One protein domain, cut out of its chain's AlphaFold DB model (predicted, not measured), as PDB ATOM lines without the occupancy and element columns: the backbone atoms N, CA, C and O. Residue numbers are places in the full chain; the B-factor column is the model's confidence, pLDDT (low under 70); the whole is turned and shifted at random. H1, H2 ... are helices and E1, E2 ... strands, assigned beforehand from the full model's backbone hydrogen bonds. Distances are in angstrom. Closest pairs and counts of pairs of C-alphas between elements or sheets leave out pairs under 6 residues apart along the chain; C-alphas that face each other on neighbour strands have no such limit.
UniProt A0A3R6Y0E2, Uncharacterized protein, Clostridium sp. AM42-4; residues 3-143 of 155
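AT A GLANCE: This is residues 3 to 143 of the 155 residues of an uncharacterized protein of Clostridium sp. AM42-4 (UniProt A0A3R6Y0E2). At one end of the domain look for a small three-stranded sheet, E5, E6 and E7, with H4 brushing it; at the other end a helical hairpin, H1 and the long H2, reaches away, with the short H3 packed on H2. Between these ends lie two small strand pairs, the parallel E1 and E2 and the hairpin E3 and E4. The printed part has 141 residues, with four named helices and seven named strands in the order E1 H1 H2 E2 E3 E4 H3 E5 E6 E7 H4, a mixed class of helices and strands. The sheet E5 E6 E7 is antiparallel. The whole is compact, with a radius of gyration of the C-alphas of 16.7 A and spans of 52 by 39 by 23 A.

HOW THE PARTS SIT: Begin at E5, residues 95 to 99, E6, residues 102 to 106, and E7, residues 126 to 128: a meander, each strand the antiparallel neighbour of the one before. E5 and E6 form a hairpin, with N 97 and O 104 2.8 A apart; E6 and E7 form another, with N 105 and O 127 at 2.9 A, both within hydrogen-bond range. H4, residues 131 to 142, only grazes this sheet, with its residues 131 to 134. Next find E1, residues 3 to 5, parallel to E2, residues 56 to 59, at 12 degrees, with N 5 and O 58 2.8 A apart. With H1, residues 9 to 19, and H2, residues 26 to 49, they make a strand-helix-strand unit, two parallel neighbour strands with helices between, and its crossover is right-handed. H1 touches H2 residues 31 to 39, closest at the C-alphas of Met 12 and Ile 35, 5.3 A; this hairpin has a shallow tilt of 32 degrees, opposite ways. H3, residues 78 to 83, touches H2 residues 32 to 40, closest at the C-alphas of Ala 36 and Leu 80, 4.9 A, at a steep tilt of 44 degrees, the same way. E3, residues 63 to 65, and E4, residues 71 to 73, form a hairpin with N 64 and O 72 at 2.8 A. Every O i to N i+4 pair is within hydrogen-bond range in H1, H2 and H4; in H3, 1 of 2.

IN THESE COORDINATES: Find C-alpha 95 at (-2.534, 15.693, -2.219), where E5 begins its 12.3 A; E6 runs 12.0 A. H2 starts at C-alpha 26, (-37.628, 7.001, -7.662), and runs 33.3 A, with a kink of 29 degrees near residue 43. H1 covers 16.2 A, and H4 covers 16.6 A to C-alpha 142 at (5.986, 20.433, -20.509).

THE WHOLE: The C-alphas farthest apart, those of Gly 25 and Gly 143, are 52.7 A apart. The printed part has no cut. The links H3 to E5, 11 residues, and E6 to E7, 19 residues, are long. The mean pLDDT of the printed part is 92.6, and no printed residue is under 70.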
ATOM      1  N   TYR A   3      -6.274  28.693 -14.052       94.62
ATOM      2  CA  TYR A   3      -7.571  28.864 -13.396       94.62
ATOM      3  C   TYR A   3      -7.665  27.935 -12.194       94.62
ATOM      4  O   TYR A   3      -7.158  26.817 -12.243       94.62
ATOM      5  N   VAL A   4      -8.348  28.378 -11.142       96.44
ATOM      6  CA  VAL A   4      -8.569  27.581  -9.934       96.44
ATOM      7  C   VAL A   4     -10.067  27.460  -9.695       96.44
ATOM      8  O   VAL A   4     -10.774  28.466  -9.630       96.44
ATOM      9  N   ILE A   5     -10.540  26.223  -9.594       96.50
ATOM     10  CA  ILE A   5     -11.862  25.871  -9.089       96.50
ATOM     11  C   ILE A   5     -11.642  25.375  -7.669       96.50
ATOM     12  O   ILE A   5     -11.256  24.224  -7.460       96.50
ATOM     13  N   ASP A   6     -11.832  26.281  -6.717       94.75
ATOM     14  CA  ASP A   6     -11.717  25.961  -5.305       94.75
ATOM     15  C   ASP A   6     -12.943  25.169  -4.837       94.75
ATOM     16  O   ASP A   6     -14.075  25.483  -5.213       94.75
ATOM     17  N   ASP A   7     -12.684  24.120  -4.062       91.88
ATOM     18  CA  ASP A   7     -13.675  23.226  -3.464       91.88
ATOM     19  C   ASP A   7     -14.830  22.792  -4.396       91.88
ATOM     20  O   ASP A   7     -16.025  23.009  -4.155       91.88
ATOM     21  N   ALA A   8     -14.478  22.128  -5.499       95.56
ATOM     22  CA  ALA A   8     -15.451  21.690  -6.503       95.56
ATOM     23  C   ALA A   8     -16.466  20.656  -5.967       95.56
ATOM     24  O   ALA A   8     -17.544  20.494  -6.547       95.56
ATOM     25  N   GLY A   9     -16.183  20.000  -4.834       94.25
ATOM     26  CA  GLY A   9     -17.115  19.089  -4.158       94.25
ATOM     27  C   GLY A   9     -18.412  19.778  -3.721       94.25
ATOM     28  O   GLY A   9     -19.479  19.151  -3.658       94.25
ATOM     29  N   TYR A  10     -18.381  21.097  -3.516       94.94
ATOM     30  CA  TYR A  10     -19.590  21.851  -3.211       94.94
ATOM     31  C   TYR A  10     -20.589  21.907  -4.363       94.94
ATOM     32  O   TYR A  10     -21.767  22.130  -4.099       94.94
ATOM     33  N   ILE A  11     -20.203  21.651  -5.614       94.81
ATOM     34  CA  ILE A  11     -21.166  21.557  -6.727       94.81
ATOM     35  C   ILE A  11     -22.192  20.462  -6.431       94.81
ATOM     36  O   ILE A  11     -23.402  20.692  -6.494       94.81
ATOM     37  N   MET A  12     -21.709  19.292  -6.014       95.62
ATOM     38  CA  MET A  12     -22.566  18.185  -5.601       95.62
ATOM     39  C   MET A  12     -23.336  18.522  -4.324       95.62
ATOM     40  O   MET A  12     -24.537  18.258  -4.237       95.62
ATOM     41  N   THR A  13     -22.669  19.145  -3.347       95.31
ATOM     42  CA  THR A  13     -23.281  19.511  -2.058       95.31
ATOM     43  C   THR A  13     -24.463  20.454  -2.235       95.31
ATOM     44  O   THR A  13     -25.534  20.203  -1.684       95.31
ATOM     45  N   HIS A  14     -24.317  21.509  -3.035       94.81
ATOM     46  CA  HIS A  14     -25.387  22.471  -3.285       94.81
ATOM     47  C   HIS A  14     -26.577  21.829  -4.007       94.81
ATOM     48  O   HIS A  14     -27.724  22.049  -3.606       94.81
ATOM     49  N   LEU A  15     -26.327  20.991  -5.020       94.44
ATOM     50  CA  LEU A  15     -27.386  20.263  -5.724       94.44
ATOM     51  C   LEU A  15     -28.156  19.343  -4.776       94.44
ATOM     52  O   LEU A  15     -29.385  19.426  -4.707       94.44
ATOM     53  N   PHE A  16     -27.445  18.549  -3.977       94.81
ATOM     54  CA  PHE A  16     -28.056  17.688  -2.970       94.81
ATOM     55  C   PHE A  16     -28.875  18.494  -1.957       94.81
ATOM     56  O   PHE A  16     -30.063  18.228  -1.749       94.81
ATOM     57  N   MET A  17     -28.289  19.539  -1.371       94.56
ATOM     58  CA  MET A  17     -28.959  20.381  -0.379       94.56
ATOM     59  C   MET A  17     -30.229  21.038  -0.925       94.56
ATOM     60  O   MET A  17     -31.229  21.104  -0.208       94.56
ATOM     61  N   SER A  18     -30.239  21.440  -2.198       92.69
ATOM     62  CA  SER A  18     -31.409  22.060  -2.829       92.69
ATOM     63  C   SER A  18     -32.584  21.097  -3.064       92.69
ATOM     64  O   SER A  18     -33.735  21.534  -3.069       92.69
ATOM     65  N   GLN A  19     -32.329  19.789  -3.203       90.06
ATOM     66  CA  GLN A  19     -33.340  18.815  -3.640       90.06
ATOM     67  C   GLN A  19     -33.717  17.761  -2.581       90.06
ATOM     68  O   GLN A  19     -34.853  17.275  -2.584       90.06
ATOM     69  N   HIS A  20     -32.818  17.430  -1.644       89.06
ATOM     70  CA  HIS A  20     -32.930  16.238  -0.786       89.06
ATOM     71  C   HIS A  20     -34.217  16.144   0.050       89.06
ATOM     72  O   HIS A  20     -34.706  15.043   0.290       89.06
ATOM     73  N   ARG A  21     -34.798  17.271   0.492       88.00
ATOM     74  CA  ARG A  21     -36.010  17.264   1.341       88.00
ATOM     75  C   ARG A  21     -37.285  16.859   0.601       88.00
ATOM     76  O   ARG A  21     -38.210  16.346   1.224       88.00
ATOM     77  N   ASN A  22     -37.338  17.098  -0.707       84.88
ATOM     78  CA  ASN A  22     -38.576  17.003  -1.486       84.88
ATOM     79  C   ASN A  22     -38.634  15.756  -2.380       84.88
ATOM     80  O   ASN A  22     -39.684  15.446  -2.938       84.88
ATOM     81  N   LYS A  23     -37.522  15.026  -2.516       84.62
ATOM     82  CA  LYS A  23     -37.403  13.848  -3.380       84.62
ATOM     83  C   LYS A  23     -37.579  12.566  -2.556       84.62
ATOM     84  O   LYS A  23     -36.871  12.359  -1.573       84.62
ATOM     85  N   LYS A  24     -38.518  11.700  -2.953       81.38
ATOM     86  CA  LYS A  24     -38.773  10.383  -2.335       81.38
ATOM     87  C   LYS A  24     -38.877   9.296  -3.406       81.38
ATOM     88  O   LYS A  24     -39.309   9.571  -4.524       81.38
ATOM     89  N   GLY A  25     -38.547   8.055  -3.043       84.25
ATOM     90  CA  GLY A  25     -38.639   6.907  -3.950       84.25
ATOM     91  C   GLY A  25     -37.770   7.102  -5.196       84.25
ATOM     92  O   GLY A  25     -36.612   7.496  -5.081       84.25
ATOM     93  N   ASN A  26     -38.339   6.875  -6.382       84.12
ATOM     94  CA  ASN A  26     -37.628   7.001  -7.662       84.12
ATOM     95  C   ASN A  26     -37.002   8.389  -7.874       84.12
ATOM     96  O   ASN A  26     -35.881   8.486  -8.364       84.12
ATOM     97  N   ALA A  27     -37.661   9.449  -7.402       85.88
ATOM     98  CA  ALA A  27     -37.169  10.817  -7.547       85.88
ATOM     99  C   ALA A  27     -35.857  11.068  -6.772       85.88
ATOM    100  O   ALA A  27     -35.102  11.980  -7.100       85.88
ATOM    101  N   SER A  28     -35.570  10.272  -5.733       87.12
ATOM    102  CA  SER A  28     -34.292  10.344  -5.018       87.12
ATOM    103  C   SER A  28     -33.144   9.773  -5.851       87.12
ATOM    104  O   SER A  28     -32.034  10.278  -5.744       87.12
ATOM    105  N   PHE A  29     -33.393   8.751  -6.678       89.00
ATOM    106  CA  PHE A  29     -32.371   8.187  -7.565       89.00
ATOM    107  C   PHE A  29     -32.005   9.169  -8.678       89.00
ATOM    108  O   PHE A  29     -30.823   9.447  -8.845       89.00
ATOM    109  N   GLU A  30     -33.008   9.770  -9.325       91.38
ATOM    110  CA  GLU A  30     -32.809  10.821 -10.337       91.38
ATOM    111  C   GLU A  30     -31.967  11.983  -9.792       91.38
ATOM    112  O   GLU A  30     -31.037  12.432 -10.445       91.38
ATOM    113  N   MET A  31     -32.218  12.415  -8.550       93.06
ATOM    114  CA  MET A  31     -31.412  13.460  -7.908       93.06
ATOM    115  C   MET A  31     -29.929  13.069  -7.790       93.06
ATOM    116  O   MET A  31     -29.060  13.915  -7.978       93.06
ATOM    117  N   TYR A  32     -29.617  11.814  -7.447       92.94
ATOM    118  CA  TYR A  32     -28.223  11.361  -7.384       92.94
ATOM    119  C   TYR A  32     -27.592  11.209  -8.769       92.94
ATOM    120  O   TYR A  32     -26.386  11.421  -8.891       92.94
ATOM    121  N   ASP A  33     -28.378  10.870  -9.792       92.75
ATOM    122  CA  ASP A  33     -27.911  10.876 -11.179       92.75
ATOM    123  C   ASP A  33     -27.599  12.314 -11.633       92.75
ATOM    124  O   ASP A  33     -26.502  12.554 -12.129       92.75
ATOM    125  N   ASP A  34     -28.460  13.293 -11.330       94.06
ATOM    126  CA  ASP A  34     -28.214  14.718 -11.617       94.06
ATOM    127  C   ASP A  34     -26.935  15.237 -10.932       94.06
ATOM    128  O   ASP A  34     -26.141  15.972 -11.524       94.06
ATOM    129  N   ILE A  35     -26.715  14.856  -9.666       95.19
ATOM    130  CA  ILE A  35     -25.504  15.206  -8.906       95.19
ATOM    131  C   ILE A  35     -24.256  14.616  -9.575       95.19
ATOM    132  O   ILE A  35     -23.249  15.316  -9.728       95.19
ATOM    133  N   ALA A  36     -24.319  13.343  -9.975       94.62
ATOM    134  CA  ALA A  36     -23.217  12.665 -10.645       94.62
ATOM    135  C   ALA A  36     -22.907  13.312 -12.003       94.62
ATOM    136  O   ALA A  36     -21.743  13.606 -12.291       94.62
ATOM    137  N   ASP A  37     -23.939  13.597 -12.797       94.88
ATOM    138  CA  ASP A  37     -23.823  14.219 -14.115       94.88
ATOM    139  C   ASP A  37     -23.249  15.633 -14.037       94.88
ATOM    140  O   ASP A  37     -22.432  16.007 -14.879       94.88
ATOM    141  N   ALA A  38     -23.605  16.411 -13.011       95.50
ATOM    142  CA  ALA A  38     -23.052  17.748 -12.818       95.50
ATOM    143  C   ALA A  38     -21.533  17.717 -12.585       95.50
ATOM    144  O   ALA A  38     -20.787  18.452 -13.241       95.50
ATOM    145  N   MET A  39     -21.060  16.851 -11.683       95.81
ATOM    146  CA  MET A  39     -19.631  16.764 -11.364       95.81
ATOM    147  C   MET A  39     -18.828  16.150 -12.514       95.81
ATOM    148  O   MET A  39     -17.812  16.706 -12.935       95.81
ATOM    149  N   TYR A  40     -19.309  15.041 -13.078       95.56
ATOM    150  CA  TYR A  40     -18.701  14.423 -14.257       95.56
ATOM    151  C   TYR A  40     -18.675  15.389 -15.449       95.56
ATOM    152  O   TYR A  40     -17.658  15.523 -16.134       95.56
ATOM    153  N   GLY A  41     -19.783  16.096 -15.671       96.00
ATOM    154  CA  GLY A  41     -19.949  17.085 -16.727       96.00
ATOM    155  C   GLY A  41     -18.945  18.225 -16.623       96.00
ATOM    156  O   GLY A  41     -18.373  18.598 -17.644       96.00
ATOM    157  N   LEU A  42     -18.659  18.726 -15.414       95.62
ATOM    158  CA  LEU A  42     -17.622  19.740 -15.204       95.62
ATOM    159  C   LEU A  42     -16.250  19.248 -15.680       95.62
ATOM    160  O   LEU A  42     -15.625  19.900 -16.516       95.62
ATOM    161  N   VAL A  43     -15.788  18.101 -15.174       95.62
ATOM    162  CA  VAL A  43     -14.443  17.585 -15.494       95.62
ATOM    163  C   VAL A  43     -14.335  17.243 -16.977       95.62
ATOM    164  O   VAL A  43     -13.355  17.601 -17.633       95.62
ATOM    165  N   LYS A  44     -15.372  16.610 -17.538       96.25
ATOM    166  CA  LYS A  44     -15.454  16.321 -18.971       96.25
ATOM    167  C   LYS A  44     -15.359  17.601 -19.791       96.25
ATOM    168  O   LYS A  44     -14.577  17.649 -20.732       96.25
ATOM    169  N   ARG A  45     -16.125  18.630 -19.423       96.12
ATOM    170  CA  ARG A  45     -16.158  19.901 -20.144       96.12
ATOM    171  C   ARG A  45     -14.818  20.622 -20.097       96.12
ATOM    172  O   ARG A  45     -14.381  21.129 -21.119       96.12
ATOM    173  N   ILE A  46     -14.145  20.637 -18.946       95.62
ATOM    174  CA  ILE A  46     -12.785  21.187 -18.842       95.62
ATOM    175  C   ILE A  46     -11.865  20.480 -19.842       95.62
ATOM    176  O   ILE A  46     -11.189  21.137 -20.624       95.62
ATOM    177  N   LYS A  47     -11.907  19.145 -19.877       92.06
ATOM    178  CA  LYS A  47     -11.067  18.331 -20.761       92.06
ATOM    179  C   LYS A  47     -11.370  18.512 -22.253       92.06
ATOM    180  O   LYS A  47     -10.468  18.339 -23.067       92.06
ATOM    181  N   THR A  48     -12.615  18.806 -22.629       94.12
ATOM    182  CA  THR A  48     -13.012  18.976 -24.038       94.12
ATOM    183  C   THR A  48     -12.906  20.412 -24.533       94.12
ATOM    184  O   THR A  48     -12.552  20.624 -25.689       94.12
ATOM    185  N   ASP A  49     -13.232  21.388 -23.686       95.19
ATOM    186  CA  ASP A  49     -13.405  22.784 -24.093       95.19
ATOM    187  C   ASP A  49     -12.134  23.615 -23.859       95.19
ATOM    188  O   ASP A  49     -11.914  24.612 -24.550       95.19
ATOM    189  N   VAL A  50     -11.278  23.226 -22.905       93.88
ATOM    190  CA  VAL A  50      -9.970  23.864 -22.693       93.88
ATOM    191  C   VAL A  50      -8.959  23.210 -23.632       93.88
ATOM    192  O   VAL A  50      -8.256  22.273 -23.273       93.88
ATOM    193  N   THR A  51      -8.924  23.697 -24.872       89.88
ATOM    194  CA  THR A  51      -8.083  23.151 -25.954       89.88
ATOM    195  C   THR A  51      -6.696  23.782 -26.046       89.88
ATOM    196  O   THR A  51      -5.845  23.300 -26.790       89.88
ATOM    197  N   ASP A  52      -6.474  24.873 -25.319       90.31
ATOM    198  CA  ASP A  52      -5.201  25.581 -25.303       90.31
ATOM    199  C   ASP A  52      -4.176  24.799 -24.469       90.31
ATOM    200  O   ASP A  52      -4.424  24.580 -23.278       90.31
ATOM    201  N   PRO A  53      -3.041  24.383 -25.056       82.25
ATOM    202  CA  PRO A  53      -2.071  23.552 -24.359       82.25
ATOM    203  C   PRO A  53      -1.401  24.270 -23.184       82.25
ATOM    204  O   PRO A  53      -0.952  23.592 -22.274       82.25
ATOM    205  N   ASP A  54      -1.349  25.608 -23.146       87.06
ATOM    206  CA  ASP A  54      -0.677  26.343 -22.060       87.06
ATOM    207  C   ASP A  54      -1.580  26.646 -20.846       87.06
ATOM    208  O   ASP A  54      -1.153  27.302 -19.870       87.06
ATOM    209  N   LYS A  55      -2.847  26.213 -20.919       91.69
ATOM    210  CA  LYS A  55      -3.862  26.474 -19.900       91.69
ATOM    211  C   LYS A  55      -3.949  25.333 -18.905       91.69
ATOM    212  O   LYS A  55      -4.191  24.186 -19.259       91.69
ATOM    213  N   ILE A  56      -3.835  25.694 -17.632       94.56
ATOM    214  CA  ILE A  56      -3.961  24.762 -16.515       94.56
ATOM    215  C   ILE A  56      -5.237  25.105 -15.751       94.56
ATOM    216  O   ILE A  56      -5.497  26.271 -15.444       94.56
ATOM    217  N   VAL A  57      -6.046  24.089 -15.457       96.69
ATOM    218  CA  VAL A  57      -7.219  24.215 -14.590       96.69
ATOM    219  C   VAL A  57      -6.989  23.357 -13.358       96.69
ATOM    220  O   VAL A  57      -6.999  22.131 -13.436       96.69
ATOM    221  N   TYR A  58      -6.786  24.016 -12.224       96.94
ATOM    222  CA  TYR A  58      -6.714  23.373 -10.922       96.94
ATOM    223  C   TYR A  58      -8.125  23.130 -10.406       96.94
ATOM    224  O   TYR A  58      -8.930  24.057 -10.327       96.94
ATOM    225  N   ILE A  59      -8.418  21.881 -10.056       96.94
ATOM    226  CA  ILE A  59      -9.661  21.493  -9.391       96.94
ATOM    227  C   ILE A  59      -9.274  21.067  -7.983       96.94
ATOM    228  O   ILE A  59      -8.631  20.033  -7.808       96.94
ATOM    229  N   MET A  60      -9.633  21.877  -6.993       96.06
ATOM    230  CA  MET A  60      -9.397  21.560  -5.589       96.06
ATOM    231  C   MET A  60     -10.600  20.797  -5.056       96.06
ATOM    232  O   MET A  60     -11.752  21.115  -5.366       96.06
ATOM    233  N   PHE A  61     -10.326  19.730  -4.314       95.38
ATOM    234  CA  PHE A  61     -11.347  18.755  -3.982       95.38
ATOM    235  C   PHE A  61     -10.996  18.041  -2.678       95.38
ATOM    236  O   PHE A  61      -9.866  17.592  -2.498       95.38
ATOM    237  N   HIS A  62     -11.965  17.930  -1.771       94.12
ATOM    238  CA  HIS A  62     -11.777  17.193  -0.527       94.12
ATOM    239  C   HIS A  62     -11.712  15.689  -0.772       94.12
ATOM    240  O   HIS A  62     -12.534  15.130  -1.493       94.12
ATOM    241  N   GLU A  63     -10.792  15.015  -0.102       92.75
ATOM    242  CA  GLU A  63     -10.762  13.559  -0.059       92.75
ATOM    243  C   GLU A  63     -11.471  13.003   1.186       92.75
ATOM    244  O   GLU A  63     -11.830  13.714   2.136       92.75
ATOM    245  N   ASP A  64     -11.734  11.709   1.136       91.44
ATOM    246  CA  ASP A  64     -12.123  10.884   2.264       91.44
ATOM    247  C   ASP A  64     -11.298   9.596   2.233       91.44
ATOM    248  O   ASP A  64     -10.774   9.202   1.186       91.44
ATOM    249  N   THR A  65     -11.169   8.944   3.378       90.12
ATOM    250  CA  THR A  65     -10.439   7.683   3.500       90.12
ATOM    251  C   THR A  65     -11.445   6.564   3.712       90.12
ATOM    252  O   THR A  65     -12.282   6.646   4.610       90.12
ATOM    253  N   ASP A  66     -11.392   5.529   2.874       85.50
ATOM    254  CA  ASP A  66     -12.291   4.386   3.014       85.50
ATOM    255  C   ASP A  66     -11.896   3.468   4.185       85.50
ATOM    256  O   ASP A  66     -10.849   3.625   4.817       85.50
ATOM    257  N   ASP A  67     -12.746   2.478   4.476       87.19
ATOM    258  CA  ASP A  67     -12.541   1.527   5.579       87.19
ATOM    259  C   ASP A  67     -11.233   0.712   5.458       87.19
ATOM    260  O   ASP A  67     -10.800   0.089   6.429       87.19
ATOM    261  N   PHE A  68     -10.600   0.695   4.278       87.25
ATOM    262  CA  PHE A  68      -9.333   0.011   4.011       87.25
ATOM    263  C   PHE A  68      -8.122   0.951   4.072       87.25
ATOM    264  O   PHE A  68      -7.003   0.514   3.802       87.25
ATOM    265  N   GLY A  69      -8.323   2.220   4.434       86.69
ATOM    266  CA  GLY A  69      -7.264   3.223   4.475       86.69
ATOM    267  C   GLY A  69      -6.931   3.826   3.111       86.69
ATOM    268  O   GLY A  69      -5.949   4.555   3.009       86.69
ATOM    269  N   ILE A  70      -7.719   3.545   2.065       88.56
ATOM    270  CA  ILE A  70      -7.463   4.067   0.721       88.56
ATOM    271  C   ILE A  70      -8.129   5.434   0.587       88.56
ATOM    272  O   ILE A  70      -9.333   5.583   0.811       88.56
ATOM    273  N   SER A  71      -7.347   6.436   0.196       92.00
ATOM    274  CA  SER A  71      -7.854   7.797  -0.006       92.00
ATOM    275  C   SER A  71      -8.556   7.916  -1.356       92.00
ATOM    276  O   SER A  71      -8.055   7.426  -2.368       92.00
ATOM    277  N   ARG A  72      -9.722   8.565  -1.381       90.56
ATOM    278  CA  ARG A  72     -10.526   8.819  -2.587       90.56
ATOM    279  C   ARG A  72     -11.139  10.207  -2.540       90.56
ATOM    280  O   ARG A  72     -11.330  10.775  -1.471       90.56
ATOM    281  N   LEU A  73     -11.513  10.746  -3.695       93.12
ATOM    282  CA  LEU A  73     -12.260  12.001  -3.745       93.12
ATOM    283  C   LEU A  73     -13.624  11.847  -3.054       93.12
ATOM    284  O   LEU A  73     -14.354  10.888  -3.294       93.12
ATOM    285  N   ARG A  74     -13.983  12.811  -2.204       93.25
ATOM    286  CA  ARG A  74     -15.236  12.813  -1.444       93.25
ATOM    287  C   ARG A  74     -16.423  13.196  -2.321       93.25
ATOM    288  O   ARG A  74     -16.678  14.376  -2.566       93.25
ATOM    289  N   THR A  75     -17.198  12.215  -2.761       92.88
ATOM    290  CA  THR A  75     -18.402  12.463  -3.565       92.88
ATOM    291  C   THR A  75     -19.692  12.329  -2.753       92.88
ATOM    292  O   THR A  75     -19.691  11.933  -1.585       92.88
ATOM    293  N   ILE A  76     -20.820  12.719  -3.357       92.62
ATOM    294  CA  ILE A  76     -22.149  12.561  -2.757       92.62
ATOM    295  C   ILE A  76     -22.932  11.484  -3.499       92.62
ATOM    296  O   ILE A  76     -23.263  11.618  -4.676       92.62
ATOM    297  N   GLY A  77     -23.320  10.452  -2.751       85.38
ATOM    298  CA  GLY A  77     -24.035   9.298  -3.283       85.38
ATOM    299  C   GLY A  77     -23.102   8.298  -3.969       85.38
ATOM    300  O   GLY A  77     -21.963   8.589  -4.292       85.38
ATOM    301  N   LYS A  78     -23.596   7.077  -4.200       85.12
ATOM    302  CA  LYS A  78     -22.771   5.980  -4.744       85.12
ATOM    303  C   LYS A  78     -22.752   5.916  -6.275       85.12
ATOM    304  O   LYS A  78     -22.089   5.045  -6.827       85.12
ATOM    305  N   GLN A  79     -23.544   6.744  -6.961       85.81
ATOM    306  CA  GLN A  79     -23.721   6.631  -8.413       85.81
ATOM    307  C   GLN A  79     -22.469   7.042  -9.184       85.81
ATOM    308  O   GLN A  79     -22.094   6.348 -10.127       85.81
ATOM    309  N   LEU A  80     -21.818   8.128  -8.762       89.38
ATOM    310  CA  LEU A  80     -20.620   8.638  -9.418       89.38
ATOM    311  C   LEU A  80     -19.440   7.678  -9.228       89.38
ATOM    312  O   LEU A  80     -18.937   7.145 -10.214       89.38
ATOM    313  N   ASP A  81     -19.105   7.345  -7.980       85.69
ATOM    314  CA  ASP A  81     -17.953   6.490  -7.639       85.69
ATOM    315  C   ASP A  81     -18.005   5.096  -8.268       85.69
ATOM    316  O   ASP A  81     -16.979   4.491  -8.568       85.69
ATOM    317  N   ARG A  82     -19.211   4.549  -8.463       86.38
ATOM    318  CA  ARG A  82     -19.391   3.224  -9.076       86.38
ATOM    319  C   ARG A  82     -19.144   3.215 -10.580       86.38
ATOM    320  O   ARG A  82     -18.935   2.140 -11.136       86.38
ATOM    321  N   LYS A  83     -19.254   4.368 -11.240       86.56
ATOM    322  CA  LYS A  83     -19.203   4.487 -12.704       86.56
ATOM    323  C   LYS A  83     -17.928   5.172 -13.181       86.56
ATOM    324  O   LYS A  83     -17.457   4.862 -14.272       86.56
ATOM    325  N   VAL A  84     -17.396   6.111 -12.401       87.88
ATOM    326  CA  VAL A  84     -16.292   6.978 -12.807       87.88
ATOM    327  C   VAL A  84     -15.309   7.167 -11.655       87.88
ATOM    328  O   VAL A  84     -15.684   7.554 -10.555       87.88
ATOM    329  N   CYS A  85     -14.033   6.959 -11.961       88.94
ATOM    330  CA  CYS A  85     -12.893   7.383 -11.156       88.94
ATOM    331  C   CYS A  85     -12.516   8.808 -11.605       88.94
ATOM    332  O   CYS A  85     -11.957   8.990 -12.692       88.94
ATOM    333  N   LEU A  86     -12.911   9.828 -10.832       91.06
ATOM    334  CA  LEU A  86     -12.767  11.245 -11.208       91.06
ATOM    335  C   LEU A  86     -11.293  11.655 -11.325       91.06
ATOM    336  O   LEU A  86     -10.899  12.316 -12.286       91.06
ATOM    337  N   GLU A  87     -10.462  11.207 -10.393       90.19
ATOM    338  CA  GLU A  87      -9.009  11.363 -10.402       90.19
ATOM    339  C   GLU A  87      -8.374  10.706 -11.638       90.19
ATOM    340  O   GLU A  87      -7.372  11.187 -12.167       90.19
ATOM    341  N   GLY A  88      -9.001   9.668 -12.196       90.62
ATOM    342  CA  GLY A  88      -8.614   9.058 -13.468       90.62
ATOM    343  C   GLY A  88      -8.819   9.974 -14.681       90.62
ATOM    344  O   GLY A  88      -8.183   9.776 -15.716       90.62
ATOM    345  N   MET A  89      -9.664  11.004 -14.576       93.25
ATOM    346  CA  MET A  89      -9.991  11.895 -15.695       93.25
ATOM    347  C   MET A  89      -8.994  13.044 -15.885       93.25
ATOM    348  O   MET A  89      -8.886  13.547 -17.012       93.25
ATOM    349  N   VAL A  90      -8.286  13.439 -14.822       93.44
ATOM    350  CA  VAL A  90      -7.282  14.520 -14.828       93.44
ATOM    351  C   VAL A  90      -5.896  14.004 -15.227       93.44
ATOM    352  O   VAL A  90      -5.672  12.797 -15.252       93.44
ATOM    353  N   THR A  91      -4.956  14.886 -15.562       92.06
ATOM    354  CA  THR A  91      -3.579  14.482 -15.918       92.06
ATOM    355  C   THR A  91      -2.697  14.327 -14.682       92.06
ATOM    356  O   THR A  91      -1.941  13.366 -14.587       92.06
ATOM    357  N   ILE A  92      -2.836  15.245 -13.724       95.69
ATOM    358  CA  ILE A  92      -2.020  15.343 -12.513       95.69
ATOM    359  C   ILE A  92      -2.954  15.415 -11.304       95.69
ATOM    360  O   ILE A  92      -3.981  16.094 -11.361       95.69
ATOM    361  N   CYS A  93      -2.602  14.725 -10.224       96.06
ATOM    362  CA  CYS A  93      -3.254  14.818  -8.924       96.06
ATOM    363  C   CYS A  93      -2.180  14.888  -7.835       96.06
ATOM    364  O   CYS A  93      -1.309  14.025  -7.772       96.06
ATOM    365  N   ILE A  94      -2.239  15.919  -6.997       96.12
ATOM    366  CA  ILE A  94      -1.357  16.111  -5.842       96.12
ATOM    367  C   ILE A  94      -2.225  16.239  -4.595       96.12
ATOM    368  O   ILE A  94      -3.323  16.801  -4.663       96.12
ATOM    369  N   ARG A  95      -1.754  15.719  -3.463       95.44
ATOM    370  CA  ARG A  95      -2.534  15.693  -2.219       95.44
ATOM    371  C   ARG A  95      -2.055  16.742  -1.239       95.44
ATOM    372  O   ARG A  95      -0.857  16.921  -1.061       95.44
ATOM    373  N   CYS A  96      -2.996  17.401  -0.574       94.56
ATOM    374  CA  CYS A  96      -2.705  18.307   0.532       94.56
ATOM    375  C   CYS A  96      -2.580  17.499   1.824       94.56
ATOM    376  O   CYS A  96      -3.571  16.953   2.301       94.56
ATOM    377  N   MET A  97      -1.385  17.459   2.403       94.69
ATOM    378  CA  MET A  97      -1.115  16.762   3.655       94.69
ATOM    379  C   MET A  97      -1.054  17.748   4.822       94.69
ATOM    380  O   MET A  97      -0.653  18.905   4.673       94.69
ATOM    381  N   SER A  98      -1.455  17.277   6.001       93.06
ATOM    382  CA  SER A  98      -1.354  18.005   7.264       93.06
ATOM    383  C   SER A  98      -0.848  17.056   8.345       93.06
ATOM    384  O   SER A  98      -1.639  16.349   8.968       93.06
ATOM    385  N   GLU A  99       0.459  17.046   8.586       92.12
ATOM    386  CA  GLU A  99       1.107  16.136   9.536       92.12
ATOM    387  C   GLU A  99       1.974  16.932  10.517       92.12
ATOM    388  O   GLU A  99       2.776  17.770  10.114       92.12
ATOM    389  N   ASN A 100       1.817  16.690  11.823       92.19
ATOM    390  CA  ASN A 100       2.616  17.329  12.883       92.19
ATOM    391  C   ASN A 100       2.666  18.875  12.827       92.19
ATOM    392  O   ASN A 100       3.655  19.482  13.228       92.19
ATOM    393  N   GLY A 101       1.597  19.516  12.338       90.75
ATOM    394  CA  GLY A 101       1.520  20.975  12.178       90.75
ATOM    395  C   GLY A 101       2.158  21.517  10.894       90.75
ATOM    396  O   GLY A 101       2.118  22.724  10.672       90.75
ATOM    397  N   ASN A 102       2.701  20.646  10.040       93.12
ATOM    398  CA  ASN A 102       3.204  21.005   8.720       93.12
ATOM    399  C   ASN A 102       2.134  20.768   7.655       93.12
ATOM    400  O   ASN A 102       1.462  19.735   7.658       93.12
ATOM    401  N   HIS A 103       2.034  21.705   6.714       94.94
ATOM    402  CA  HIS A 103       1.163  21.612   5.548       94.94
ATOM    403  C   HIS A 103       2.011  21.574   4.278       94.94
ATOM    404  O   HIS A 103       2.745  22.521   3.996       94.94
ATOM    405  N   PHE A 104       1.905  20.496   3.511       96.44
ATOM    406  CA  PHE A 104       2.722  20.262   2.318       96.44
ATOM    407  C   PHE A 104       1.906  19.537   1.248       96.44
ATOM    408  O   PHE A 104       0.832  19.002   1.538       96.44
ATOM    409  N   PHE A 105       2.396  19.525   0.009       97.06
ATOM    410  CA  PHE A 105       1.822  18.677  -1.029       97.06
ATOM    411  C   PHE A 105       2.610  17.379  -1.161       97.06
ATOM    412  O   PHE A 105       3.836  17.398  -1.236       97.06
ATOM    413  N   ARG A 106       1.901  16.254  -1.249       96.19
ATOM    414  CA  ARG A 106       2.466  14.975  -1.679       96.19
ATOM    415  C   ARG A 106       2.281  14.848  -3.191       96.19
ATOM    416  O   ARG A 106       1.157  14.925  -3.692       96.19
ATOM    417  N   ALA A 107       3.398  14.719  -3.901       95.56
ATOM    418  CA  ALA A 107       3.475  14.644  -5.357       95.56
ATOM    419  C   ALA A 107       3.686  13.210  -5.863       95.56
ATOM    420  O   ALA A 107       3.319  12.900  -6.989       95.56
ATOM    421  N   VAL A 108       4.209  12.313  -5.026       92.69
ATOM    422  CA  VAL A 108       4.396  10.893  -5.360       92.69
ATOM    423  C   VAL A 108       3.485  10.035  -4.486       92.69
ATOM    424  O   VAL A 108       3.381  10.267  -3.283       92.69
ATOM    425  N   THR A 109       2.816   9.055  -5.096       91.00
ATOM    426  CA  THR A 109       1.894   8.149  -4.395       91.00
ATOM    427  C   THR A 109       2.608   7.261  -3.378       91.00
ATOM    428  O   THR A 109       3.712   6.774  -3.624       91.00
ATOM    429  N   ASP A 110       1.941   7.000  -2.253       87.50
ATOM    430  CA  ASP A 110       2.327   5.965  -1.285       87.50
ATOM    431  C   ASP A 110       1.712   4.583  -1.598       87.50
ATOM    432  O   ASP A 110       1.895   3.625  -0.846       87.50
ATOM    433  N   GLY A 111       0.997   4.462  -2.724       87.75
ATOM    434  CA  GLY A 111       0.306   3.249  -3.164       87.75
ATOM    435  C   GLY A 111      -1.102   3.074  -2.589       87.75
ATOM    436  O   GLY A 111      -1.799   2.140  -2.988       87.75
ATOM    437  N   SER A 112      -1.541   3.959  -1.690       88.81
ATOM    438  CA  SER A 112      -2.862   3.919  -1.045       88.81
ATOM    439  C   SER A 112      -3.700   5.180  -1.285       88.81
ATOM    440  O   SER A 112      -4.694   5.422  -0.599       88.81
ATOM    441  N   ASP A 113      -3.322   5.989  -2.274       91.62
ATOM    442  CA  ASP A 113      -3.896   7.310  -2.489       91.62
ATOM    443  C   ASP A 113      -4.177   7.664  -3.957       91.62
ATOM    444  O   ASP A 113      -3.972   6.865  -4.869       91.62
ATOM    445  N   ILE A 114      -4.703   8.875  -4.174       92.25
ATOM    446  CA  ILE A 114      -5.068   9.403  -5.500       92.25
ATOM    447  C   ILE A 114      -3.910  10.107  -6.220       92.25
ATOM    448  O   ILE A 114      -4.093  10.599  -7.336       92.25
ATOM    449  N   THR A 115      -2.741  10.211  -5.581       95.12
ATOM    450  CA  THR A 115      -1.625  11.015  -6.081       95.12
ATOM    451  C   THR A 115      -1.123  10.447  -7.401       95.12
ATOM    452  O   THR A 115      -0.849   9.254  -7.526       95.12
ATOM    453  N   LYS A 116      -0.970  11.308  -8.404       94.19
ATOM    454  CA  LYS A 116      -0.353  10.945  -9.675       94.19
ATOM    455  C   LYS A 116       0.331  12.150 -10.301       94.19
ATOM    456  O   LYS A 116      -0.300  13.149 -10.649       94.19
ATOM    457  N   THR A 117       1.623  12.026 -10.514       95.94
ATOM    458  CA  THR A 117       2.411  12.953 -11.319       95.94
ATOM    459  C   THR A 117       3.247  12.118 -12.283       95.94
ATOM    460  O   THR A 117       3.572  10.972 -11.963       95.94
ATOM    461  N   PRO A 118       3.604  12.643 -13.463       94.88
ATOM    462  CA  PRO A 118       4.678  12.063 -14.254       94.88
ATOM    463  C   PRO A 118       5.944  11.866 -13.413       94.88
ATOM    464  O   PRO A 118       6.226  12.662 -12.512       94.88
ATOM    465  N   GLU A 119       6.688  10.804 -13.720       91.50
ATOM    466  CA  GLU A 119       8.025  10.594 -13.166       91.50
ATOM    467  C   GLU A 119       8.910  11.805 -13.485       91.50
ATOM    468  O   GLU A 119       8.734  12.461 -14.516       91.50
ATOM    469  N   ASP A 120       9.817  12.130 -12.566       92.25
ATOM    470  CA  ASP A 120      10.767  13.244 -12.671       92.25
ATOM    471  C   ASP A 120      10.146  14.652 -12.797       92.25
ATOM    472  O   ASP A 120      10.869  15.628 -12.995       92.25
ATOM    473  N   MET A 121       8.821  14.805 -12.646       95.94
ATOM    474  CA  MET A 121       8.183  16.128 -12.653       95.94
ATOM    475  C   MET A 121       8.575  16.970 -11.436       95.94
ATOM    476  O   MET A 121       8.782  18.170 -11.569       95.94
ATOM    477  N   PHE A 122       8.660  16.355 -10.257       96.19
ATOM    478  CA  PHE A 122       9.024  17.023  -9.010       96.19
ATOM    479  C   PHE A 122      10.311  16.417  -8.453       96.19
ATOM    480  O   PHE A 122      10.479  15.201  -8.457       96.19
ATOM    481  N   GLU A 123      11.203  17.263  -7.932       92.69
ATOM    482  CA  GLU A 123      12.496  16.831  -7.375       92.69
ATOM    483  C   GLU A 123      12.355  15.998  -6.091       92.69
ATOM    484  O   GLU A 123      13.250  15.232  -5.737       92.69
ATOM    485  N   ALA A 124      11.233  16.155  -5.382       94.44
ATOM    486  CA  ALA A 124      10.953  15.493  -4.119       94.44
ATOM    487  C   ALA A 124       9.510  14.956  -4.081       94.44
ATOM    488  O   ALA A 124       8.614  15.546  -4.689       94.44
ATOM    489  N   PRO A 125       9.256  13.863  -3.334       94.06
ATOM    490  CA  PRO A 125       7.911  13.308  -3.167       94.06
ATOM    491  C   PRO A 125       6.988  14.218  -2.349       94.06
ATOM    492  O   PRO A 125       5.767  14.142  -2.488       94.06
ATOM    493  N   GLU A 126       7.568  15.077  -1.512       96.00
ATOM    494  CA  GLU A 126       6.881  16.073  -0.700       96.00
ATOM    495  C   GLU A 126       7.420  17.452  -1.072       96.00
ATOM    496  O   GLU A 126       8.632  17.676  -1.077       96.00
ATOM    497  N   ILE A 127       6.521  18.368  -1.413       96.44
ATOM    498  CA  ILE A 127       6.847  19.716  -1.879       96.44
ATOM    499  C   ILE A 127       6.094  20.754  -1.051       96.44
ATOM    500  O   ILE A 127       5.090  20.461  -0.397       96.44
ATOM    501  N   GLU A 128       6.571  21.995  -1.091       96.06
ATOM    502  CA  GLU A 128       5.908  23.111  -0.422       96.06
ATOM    503  C   GLU A 128       4.445  23.233  -0.878       96.06
ATOM    504  O   GLU A 128       4.140  23.095  -2.065       96.06
ATOM    505  N   ASN A 129       3.536  23.521   0.063       95.56
ATOM    506  CA  ASN A 129       2.138  23.842  -0.233       95.56
ATOM    507  C   ASN A 129       2.041  25.229  -0.899       95.56
ATOM    508  O   ASN A 129       1.621  26.217  -0.298       95.56
ATOM    509  N   ASN A 130       2.506  25.302  -2.143       95.44
ATOM    510  CA  ASN A 130       2.631  26.519  -2.921       95.44
ATOM    511  C   ASN A 130       2.194  26.250  -4.363       95.44
ATOM    512  O   ASN A 130       2.903  25.633  -5.158       95.44
ATOM    513  N   LEU A 131       1.003  26.735  -4.715       94.38
ATOM    514  CA  LEU A 131       0.423  26.479  -6.031       94.38
ATOM    515  C   LEU A 131       1.218  27.135  -7.171       94.38
ATOM    516  O   LEU A 131       1.197  26.634  -8.291       94.38
ATOM    517  N   LYS A 132       1.948  28.228  -6.899       94.75
ATOM    518  CA  LYS A 132       2.818  28.858  -7.899       94.75
ATOM    519  C   LYS A 132       4.018  27.973  -8.225       94.75
ATOM    520  O   LYS A 132       4.344  27.841  -9.398       94.75
ATOM    521  N   LEU A 133       4.635  27.359  -7.212       95.19
ATOM    522  CA  LEU A 133       5.710  26.387  -7.417       95.19
ATOM    523  C   LEU A 133       5.212  25.228  -8.289       95.19
ATOM    524  O   LEU A 133       5.831  24.909  -9.294       95.19
ATOM    525  N   VAL A 134       4.040  24.675  -7.961       96.19
ATOM    526  CA  VAL A 134       3.402  23.613  -8.753       96.19
ATOM    527  C   VAL A 134       3.160  24.047 -10.204       96.19
ATOM    528  O   VAL A 134       3.474  23.294 -11.122       96.19
ATOM    529  N   ASP A 135       2.612  25.242 -10.435       96.12
ATOM    530  CA  ASP A 135       2.365  25.775 -11.784       96.12
ATOM    531  C   ASP A 135       3.655  25.938 -12.588       96.12
ATOM    532  O   ASP A 135       3.736  25.459 -13.720       96.12
ATOM    533  N   ASP A 136       4.677  26.552 -11.990       95.62
ATOM    534  CA  ASP A 136       5.968  26.765 -12.637       95.62
ATOM    535  C   ASP A 136       6.642  25.426 -12.980       95.62
ATOM    536  O   ASP A 136       7.129  25.272 -14.100       95.62
ATOM    537  N   THR A 137       6.602  24.443 -12.073       96.19
ATOM    538  CA  THR A 137       7.159  23.098 -12.294       96.19
ATOM    539  C   THR A 137       6.429  22.344 -13.406       96.19
ATOM    540  O   THR A 137       7.072  21.768 -14.280       96.19
ATOM    541  N   ILE A 138       5.090  22.374 -13.430       95.81
ATOM    542  CA  ILE A 138       4.303  21.747 -14.506       95.81
ATOM    543  C   ILE A 138       4.660  22.375 -15.856       95.81
ATOM    544  O   ILE A 138       4.840  21.668 -16.848       95.81
ATOM    545  N   ARG A 139       4.771  23.705 -15.903       95.25
ATOM    546  CA  ARG A 139       5.113  24.429 -17.130       95.25
ATOM    547  C   ARG A 139       6.527  24.112 -17.598       95.25
ATOM    548  O   ARG A 139       6.693  23.836 -18.780       95.25
ATOM    549  N   ASP A 140       7.507  24.076 -16.699       95.44
ATOM    550  CA  ASP A 140       8.877  23.671 -17.033       95.44
ATOM    551  C   ASP A 140       8.917  22.255 -17.612       95.44
ATOM    552  O   ASP A 140       9.505  22.037 -18.671       95.44
ATOM    553  N   PHE A 141       8.227  21.311 -16.967       95.25
ATOM    554  CA  PHE A 141       8.184  19.912 -17.387       95.25
ATOM    555  C   PHE A 141       7.630  19.737 -18.810       95.25
ATOM    556  O   PHE A 141       8.159  18.951 -19.595       95.25
ATOM    557  N   TYR A 142       6.584  20.488 -19.171       93.44
ATOM    558  CA  TYR A 142       5.986  20.433 -20.509       93.44
ATOM    559  C   TYR A 142       6.577  21.439 -21.511       93.44
ATOM    560  O   TYR A 142       6.134  21.481 -22.662       93.44
ATOM    561  N   GLY A 143       7.567  22.243 -21.111       93.38
ATOM    562  CA  GLY A 143       8.161  23.282 -21.955       93.38
ATOM    563  C   GLY A 143       7.199  24.427 -22.296       93.38
ATOM    564  O   GLY A 143       7.249  24.974 -23.398       93.38
TER     565      GLY A 143